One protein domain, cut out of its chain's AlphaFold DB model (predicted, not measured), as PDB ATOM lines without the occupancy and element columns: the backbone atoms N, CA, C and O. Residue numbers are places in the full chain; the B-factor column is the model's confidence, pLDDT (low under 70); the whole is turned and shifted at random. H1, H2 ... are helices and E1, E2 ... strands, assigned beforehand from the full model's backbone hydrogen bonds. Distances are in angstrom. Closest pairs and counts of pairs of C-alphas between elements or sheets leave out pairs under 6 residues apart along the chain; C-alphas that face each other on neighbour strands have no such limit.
ATOM      1  N   ARG A  10     152.029 125.076 115.852       77.88
ATOM      2  CA  ARG A  10     150.821 125.865 116.102       77.88
ATOM      3  C   ARG A  10     150.146 126.190 114.770       77.88
ATOM      4  O   ARG A  10     150.715 126.852 113.901       77.88
ATOM      5  N   ILE A  11     148.915 125.725 114.617       73.94
ATOM      6  CA  ILE A  11     148.049 126.009 113.478       73.94
ATOM      7  C   ILE A  11     147.477 127.416 113.678       73.94
ATOM      8  O   ILE A  11     146.382 127.610 114.206       73.94
ATOM      9  N   GLU A  12     148.254 128.423 113.286       66.94
ATOM     10  CA  GLU A  12     147.812 129.815 113.278       66.94
ATOM     11  C   GLU A  12     146.879 130.112 112.094       66.94
ATOM     12  O   GLU A  12     146.958 129.493 111.028       66.94
ATOM     13  N   PHE A  13     146.025 131.135 112.239       57.16
ATOM     14  CA  PHE A  13     145.166 131.627 111.152       57.16
ATOM     15  C   PHE A  13     145.955 132.012 109.885       57.16
ATOM     16  O   PHE A  13     145.409 131.908 108.789       57.16
ATOM     17  N   LEU A  14     147.227 132.408 110.024       50.66
ATOM     18  CA  LEU A  14     148.098 132.859 108.932       50.66
ATOM     19  C   LEU A  14     148.594 131.724 108.016       50.66
ATOM     20  O   LEU A  14     148.909 131.981 106.857       50.66
ATOM     21  N   ASN A  15     148.609 130.473 108.492       57.84
ATOM     22  CA  ASN A  15     149.010 129.305 107.692       57.84
ATOM     23  C   ASN A  15     147.826 128.599 107.012       57.84
ATOM     24  O   ASN A  15     148.007 127.599 106.311       57.84
ATOM     25  N   ARG A  16     146.605 129.131 107.164       65.19
ATOM     26  CA  ARG A  16     145.428 128.621 106.456       65.19
ATOM     27  C   ARG A  16     145.657 128.739 104.956       65.19
ATOM     28  O   ARG A  16     145.794 129.830 104.417       65.19
ATOM     29  N   GLY A  17     145.686 127.597 104.285       73.56
ATOM     30  CA  GLY A  17     145.844 127.534 102.838       73.56
ATOM     31  C   GLY A  17     147.087 126.788 102.373       73.56
ATOM     32  O   GLY A  17     147.108 126.447 101.202       73.56
ATOM     33  N   LYS A  18     148.084 126.490 103.225       83.75
ATOM     34  CA  LYS A  18     149.335 125.831 102.795       83.75
ATOM     35  C   LYS A  18     149.558 124.472 103.447       83.75
ATOM     36  O   LYS A  18     149.418 124.336 104.655       83.75
ATOM     37  N   CYS A  19     149.976 123.480 102.664       85.12
ATOM     38  CA  CYS A  19     150.394 122.193 103.217       85.12
ATOM     39  C   CYS A  19     151.699 122.317 104.016       85.12
ATOM     40  O   CYS A  19     152.682 122.851 103.507       85.12
ATOM     41  N   SER A  20     151.742 121.750 105.222       82.38
ATOM     42  CA  SER A  20     152.929 121.737 106.090       82.38
ATOM     43  C   SER A  20     154.107 120.967 105.486       82.38
ATOM     44  O   SER A  20     155.262 121.286 105.748       82.38
ATOM     45  N   VAL A  21     153.827 119.976 104.634       85.94
ATOM     46  CA  VAL A  21     154.853 119.103 104.051       85.94
ATOM     47  C   VAL A  21     155.457 119.700 102.783       85.94
ATOM     48  O   VAL A  21     156.677 119.789 102.665       85.94
ATOM     49  N   CYS A  22     154.618 120.075 101.813       86.38
ATOM     50  CA  CYS A  22     155.070 120.506 100.486       86.38
ATOM     51  C   CYS A  22     154.895 122.006 100.214       86.38
ATOM     52  O   CYS A  22     155.324 122.486  99.169       86.38
ATOM     53  N   GLY A  23     154.262 122.756 101.122       84.94
ATOM     54  CA  GLY A  23     154.057 124.202 100.993       84.94
ATOM     55  C   GLY A  23     153.019 124.625  99.949       84.94
ATOM     56  O   GLY A  23     152.810 125.826  99.766       84.94
ATOM     57  N   SER A  24     152.366 123.681  99.259       84.69
ATOM     58  CA  SER A  24     151.400 123.989  98.202       84.69
ATOM     59  C   SER A  24     150.157 124.685  98.755       84.69
ATOM     60  O   SER A  24     149.655 124.331  99.825       84.69
ATOM     61  N   LEU A  25     149.660 125.678  98.009       83.94
ATOM     62  CA  LEU A  25     148.381 126.314  98.303       83.94
ATOM     63  C   LEU A  25     147.232 125.358  97.945       83.94
ATOM     64  O   LEU A  25     147.212 124.806  96.847       83.94
ATOM     65  N   THR A  26     146.271 125.165  98.845       72.12
ATOM     66  CA  THR A  26     145.111 124.286  98.637       72.12
ATOM     67  C   THR A  26     143.843 124.852  99.281       72.12
ATOM     68  O   THR A  26     143.879 125.457 100.351       72.12
ATOM     69  N   GLN A  27     142.702 124.627  98.622       65.00
ATOM     70  CA  GLN A  27     141.367 124.926  99.157       65.00
ATOM     71  C   GLN A  27     140.799 123.779 100.009       65.00
ATOM     72  O   GLN A  27     139.870 123.986 100.784       65.00
ATOM     73  N   LYS A  28     141.350 122.565  99.876       65.88
ATOM     74  CA  LYS A  28     140.907 121.362 100.588       65.88
ATOM     75  C   LYS A  28     141.983 120.967 101.590       65.88
ATOM     76  O   LYS A  28     142.859 120.159 101.291       65.88
ATOM     77  N   ILE A  29     141.921 121.596 102.755       64.69
ATOM     78  CA  ILE A  29     142.845 121.364 103.859       64.69
ATOM     79  C   ILE A  29     142.207 120.450 104.886       64.69
ATOM     80  O   ILE A  29     141.102 120.723 105.355       64.69
ATOM     81  N   VAL A  30     142.934 119.404 105.272       68.94
ATOM     82  CA  VAL A  30     142.606 118.602 106.454       68.94
ATOM     83  C   VAL A  30     143.549 119.000 107.580       68.94
ATOM     84  O   VAL A  30     144.771 118.984 107.419       68.94
ATOM     85  N   ASN A  31     142.957 119.383 108.711       69.69
ATOM     86  CA  ASN A  31     143.677 119.703 109.938       69.69
ATOM     87  C   ASN A  31     143.704 118.465 110.827       69.69
ATOM     88  O   ASN A  31     142.659 117.903 111.155       69.69
ATOM     89  N   THR A  32     144.899 118.065 111.236       67.56
ATOM     90  CA  THR A  32     145.097 116.999 112.220       67.56
ATOM     91  C   THR A  32     145.352 117.659 113.569       67.56
ATOM     92  O   THR A  32     146.478 118.012 113.886       67.56
ATOM     93  N   ASN A  33     144.297 117.924 114.340       66.44
ATOM     94  CA  ASN A  33     144.450 118.531 115.665       66.44
ATOM     95  C   ASN A  33     144.991 117.479 116.649       66.44
ATOM     96  O   ASN A  33     144.271 116.554 117.014       66.44
ATOM     97  N   LEU A  34     146.247 117.631 117.069       68.94
ATOM     98  CA  LEU A  34     146.901 116.826 118.107       68.94
ATOM     99  C   LEU A  34     146.530 117.273 119.520       68.94
ATOM    100  O   LEU A  34     146.309 116.467 120.421       68.94
ATOM    101  N   SER A  35     146.552 118.587 119.711       67.88
ATOM    102  CA  SER A  35     146.259 119.295 120.951       67.88
ATOM    103  C   SER A  35     145.770 120.699 120.588       67.88
ATOM    104  O   SER A  35     145.610 121.003 119.406       67.88
ATOM    105  N   HIS A  36     145.478 121.543 121.579       67.25
ATOM    106  CA  HIS A  36     144.923 122.893 121.421       67.25
ATOM    107  C   HIS A  36     145.613 123.715 120.307       67.25
ATOM    108  O   HIS A  36     146.592 124.416 120.550       67.25
ATOM    109  N   PHE A  37     145.060 123.658 119.088       72.69
ATOM    110  CA  PHE A  37     145.595 124.275 117.864       72.69
ATOM    111  C   PHE A  37     146.996 123.803 117.454       72.69
ATOM    112  O   PHE A  37     147.715 124.543 116.790       72.69
ATOM    113  N   PHE A  38     147.396 122.591 117.826       79.62
ATOM    114  CA  PHE A  38     148.688 122.017 117.466       79.62
ATOM    115  C   PHE A  38     148.503 120.866 116.481       79.62
ATOM    116  O   PHE A  38     147.617 120.033 116.681       79.62
ATOM    117  N   GLY A  39     149.316 120.801 115.427       84.25
ATOM    118  CA  GLY A  39     149.214 119.725 114.446       84.25
ATOM    119  C   GLY A  39     149.801 120.054 113.084       84.25
ATOM    120  O   GLY A  39     150.790 120.779 112.983       84.25
ATOM    121  N   TRP A  40     149.175 119.507 112.038       85.62
ATOM    122  CA  TRP A  40     149.563 119.727 110.645       85.62
ATOM    123  C   TRP A  40     148.382 120.118 109.769       85.62
ATOM    124  O   TRP A  40     147.231 119.728 109.994       85.62
ATOM    125  N   THR A  41     148.725 120.814 108.695       83.94
ATOM    126  CA  THR A  41     147.855 121.176 107.586       83.94
ATOM    127  C   THR A  41     148.223 120.308 106.379       83.94
ATOM    128  O   THR A  41     149.326 120.422 105.839       83.94
ATOM    129  N   SER A  42     147.326 119.427 105.931       82.75
ATOM    130  CA  SER A  42     147.572 118.570 104.756       82.75
ATOM    131  C   SER A  42     146.862 119.072 103.497       82.75
ATOM    132  O   SER A  42     145.754 119.604 103.573       82.75
ATOM    133  N   CYS A  43     147.476 118.857 102.326       85.75
ATOM    134  CA  CYS A  43     146.830 119.002 101.016       85.75
ATOM    135  C   CYS A  43     146.113 117.727 100.531       85.75
ATOM    136  O   CYS A  43     145.638 117.713  99.396       85.75
ATOM    137  N   ASN A  44     146.023 116.679 101.362       82.25
ATOM    138  CA  ASN A  44     145.444 115.364 101.038       82.25
ATOM    139  C   ASN A  44     146.134 114.632  99.876       82.25
ATOM    140  O   ASN A  44     145.526 113.804  99.195       82.25
ATOM    141  N   GLN A  45     147.393 114.966  99.594       87.50
ATOM    142  CA  GLN A  45     148.225 114.135  98.733       87.50
ATOM    143  C   GLN A  45     148.766 112.976  99.564       87.50
ATOM    144  O   GLN A  45     149.305 113.205 100.645       87.50
ATOM    145  N   LYS A  46     148.678 111.755  99.023       88.75
ATOM    146  CA  LYS A  46     149.095 110.519  99.704       88.75
ATOM    147  C   LYS A  46     150.486 110.640 100.341       88.75
ATOM    148  O   LYS A  46     150.632 110.377 101.528       88.75
ATOM    149  N   ASP A  47     151.467 111.141  99.595       88.88
ATOM    150  CA  ASP A  47     152.844 111.309 100.079       88.88
ATOM    151  C   ASP A  47     152.962 112.313 101.240       88.88
ATOM    152  O   ASP A  47     153.837 112.188 102.098       88.88
ATOM    153  N   CYS A  48     152.101 113.337 101.276       87.06
ATOM    154  CA  CYS A  48     152.067 114.304 102.374       87.06
ATOM    155  C   CYS A  48     151.413 113.698 103.618       87.06
ATOM    156  O   CYS A  48     151.933 113.868 104.719       87.06
ATOM    157  N   ASP A  49     150.324 112.950 103.442       85.31
ATOM    158  CA  ASP A  49     149.628 112.276 104.540       85.31
ATOM    159  C   ASP A  49     150.499 111.186 105.177       85.31
ATOM    160  O   ASP A  49     150.559 111.076 106.403       85.31
ATOM    161  N   GLU A  50     151.239 110.421 104.370       88.50
ATOM    162  CA  GLU A  50     152.190 109.418 104.860       88.50
ATOM    163  C   GLU A  50     153.316 110.056 105.685       88.50
ATOM    164  O   GLU A  50     153.644 109.557 106.763       88.50
ATOM    165  N   LYS A  51     153.847 111.207 105.249       88.12
ATOM    166  CA  LYS A  51     154.865 111.958 106.004       88.12
ATOM    167  C   LYS A  51     154.329 112.537 107.309       88.12
ATOM    168  O   LYS A  51     155.019 112.473 108.323       88.12
ATOM    169  N   ILE A  52     153.106 113.070 107.310       86.69
ATOM    170  CA  ILE A  52     152.449 113.550 108.535       86.69
ATOM    171  C   ILE A  52     152.242 112.386 109.505       86.69
ATOM    172  O   ILE A  52     152.556 112.511 110.684       86.69
ATOM    173  N   LYS A  53     151.777 111.232 109.016       86.50
ATOM    174  CA  LYS A  53     151.586 110.034 109.840       86.50
ATOM    175  C   LYS A  53     152.905 109.528 110.424       86.50
ATOM    176  O   LYS A  53     152.949 109.163 111.597       86.50
ATOM    177  N   GLN A  54     153.972 109.513 109.627       87.44
ATOM    178  CA  GLN A  54     155.300 109.168 110.121       87.44
ATOM    179  C   GLN A  54     155.727 110.136 111.228       87.44
ATOM    180  O   GLN A  54     156.091 109.685 112.312       87.44
ATOM    181  N   SER A  55     155.598 111.448 111.001       87.44
ATOM    182  CA  SER A  55     155.930 112.422 112.036       87.44
ATOM    183  C   SER A  55     155.108 112.225 113.293       87.44
ATOM    184  O   SER A  55     155.674 112.243 114.375       87.44
ATOM    185  N   TYR A  56     153.795 112.026 113.169       87.75
ATOM    186  CA  TYR A  56     152.908 111.805 114.305       87.75
ATOM    187  C   TYR A  56     153.463 110.721 115.225       87.75
ATOM    188  O   TYR A  56     153.611 110.959 116.423       87.75
ATOM    189  N   ASN A  57     153.835 109.576 114.652       86.62
ATOM    190  CA  ASN A  57     154.354 108.435 115.402       86.62
ATOM    191  C   ASN A  57     155.714 108.724 116.057       86.62
ATOM    192  O   ASN A  57     156.013 108.180 117.115       86.62
ATOM    193  N   GLU A  58     156.546 109.562 115.439       87.69
ATOM    194  CA  GLU A  58     157.879 109.908 115.948       87.69
ATOM    195  C   GLU A  58     157.847 111.031 116.996       87.69
ATOM    196  O   GLU A  58     158.736 111.136 117.846       87.69
ATOM    197  N   THR A  59     156.848 111.909 116.932       89.88
ATOM    198  CA  THR A  59     156.857 113.190 117.650       89.88
ATOM    199  C   THR A  59     155.723 113.346 118.638       89.88
ATOM    200  O   THR A  59     155.642 114.408 119.246       89.88
ATOM    201  N   THR A  60     154.863 112.340 118.803       90.50
ATOM    202  CA  THR A  60     153.672 112.416 119.658       90.50
ATOM    203  C   THR A  60     153.629 111.246 120.634       90.50
ATOM    204  O   THR A  60     154.001 110.125 120.300       90.50
ATOM    205  N   THR A  61     153.155 111.496 121.848       92.69
ATOM    206  CA  THR A  61     152.786 110.464 122.823       92.69
ATOM    207  C   THR A  61     151.346 110.709 123.235       92.69
ATOM    208  O   THR A  61     150.992 111.826 123.622       92.69
TER     209      THR A  61
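AT A GLANCE: This is residues 10 to 61 of the 130 residues of an uncharacterized protein of viral metagenome (UniProt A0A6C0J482). A hairpin of two strands, E1 and E2, has helix H1 lengthwise over one face, while the long unnamed stretch of residues 10 to 29 first loops by the free edge of E2, off to the side away from H1, and then runs round past the end of the hairpin where E1 begins and E2 ends. The printed part has 52 residues, with E1, E2 and H1 in that order and the two strands antiparallel. The class is mixed, helices and strands, with under half of the residues in named elements. It is compact, with a radius of gyration of the C-alphas of 10.4 A, and flat, spanning 30 by 25 by 13 A.

HOW THE PARTS SIT: E1, residues 30 to 35, and E2, residues 38 to 42, form a hairpin through a tight link, at 165 degrees between their directions. N 34 and O 38 are 2.8 A apart, within hydrogen-bond range, as are N 42 and O 30 at 3.0 A. H1, residues 46 to 59, follows E2 by a tight link; their closest C-alphas, of Ser 42 and Asp 49, are 6.6 A apart. E1 and H1 are near each other, with 5 pairs of C-alphas within 10 A. In H1 every O i to N i+4 pair is within hydrogen-bond range.

IN THESE COORDINATES: E1 begins at C-alpha 30 (142.606, 118.602, 106.454) and is 15.0 A long; E2 is 13.2 A. H1, 19.7 A, ends at C-alpha 59 (156.857, 113.190, 117.650).

THE WHOLE: The farthest C-alphas, of Gln 27 and Thr 61, are 30.0 A apart. The printed part has no cut, and no link between named elements is long. The model's pLDDT is under 70 at residues 12 to 16 and 27 to 36.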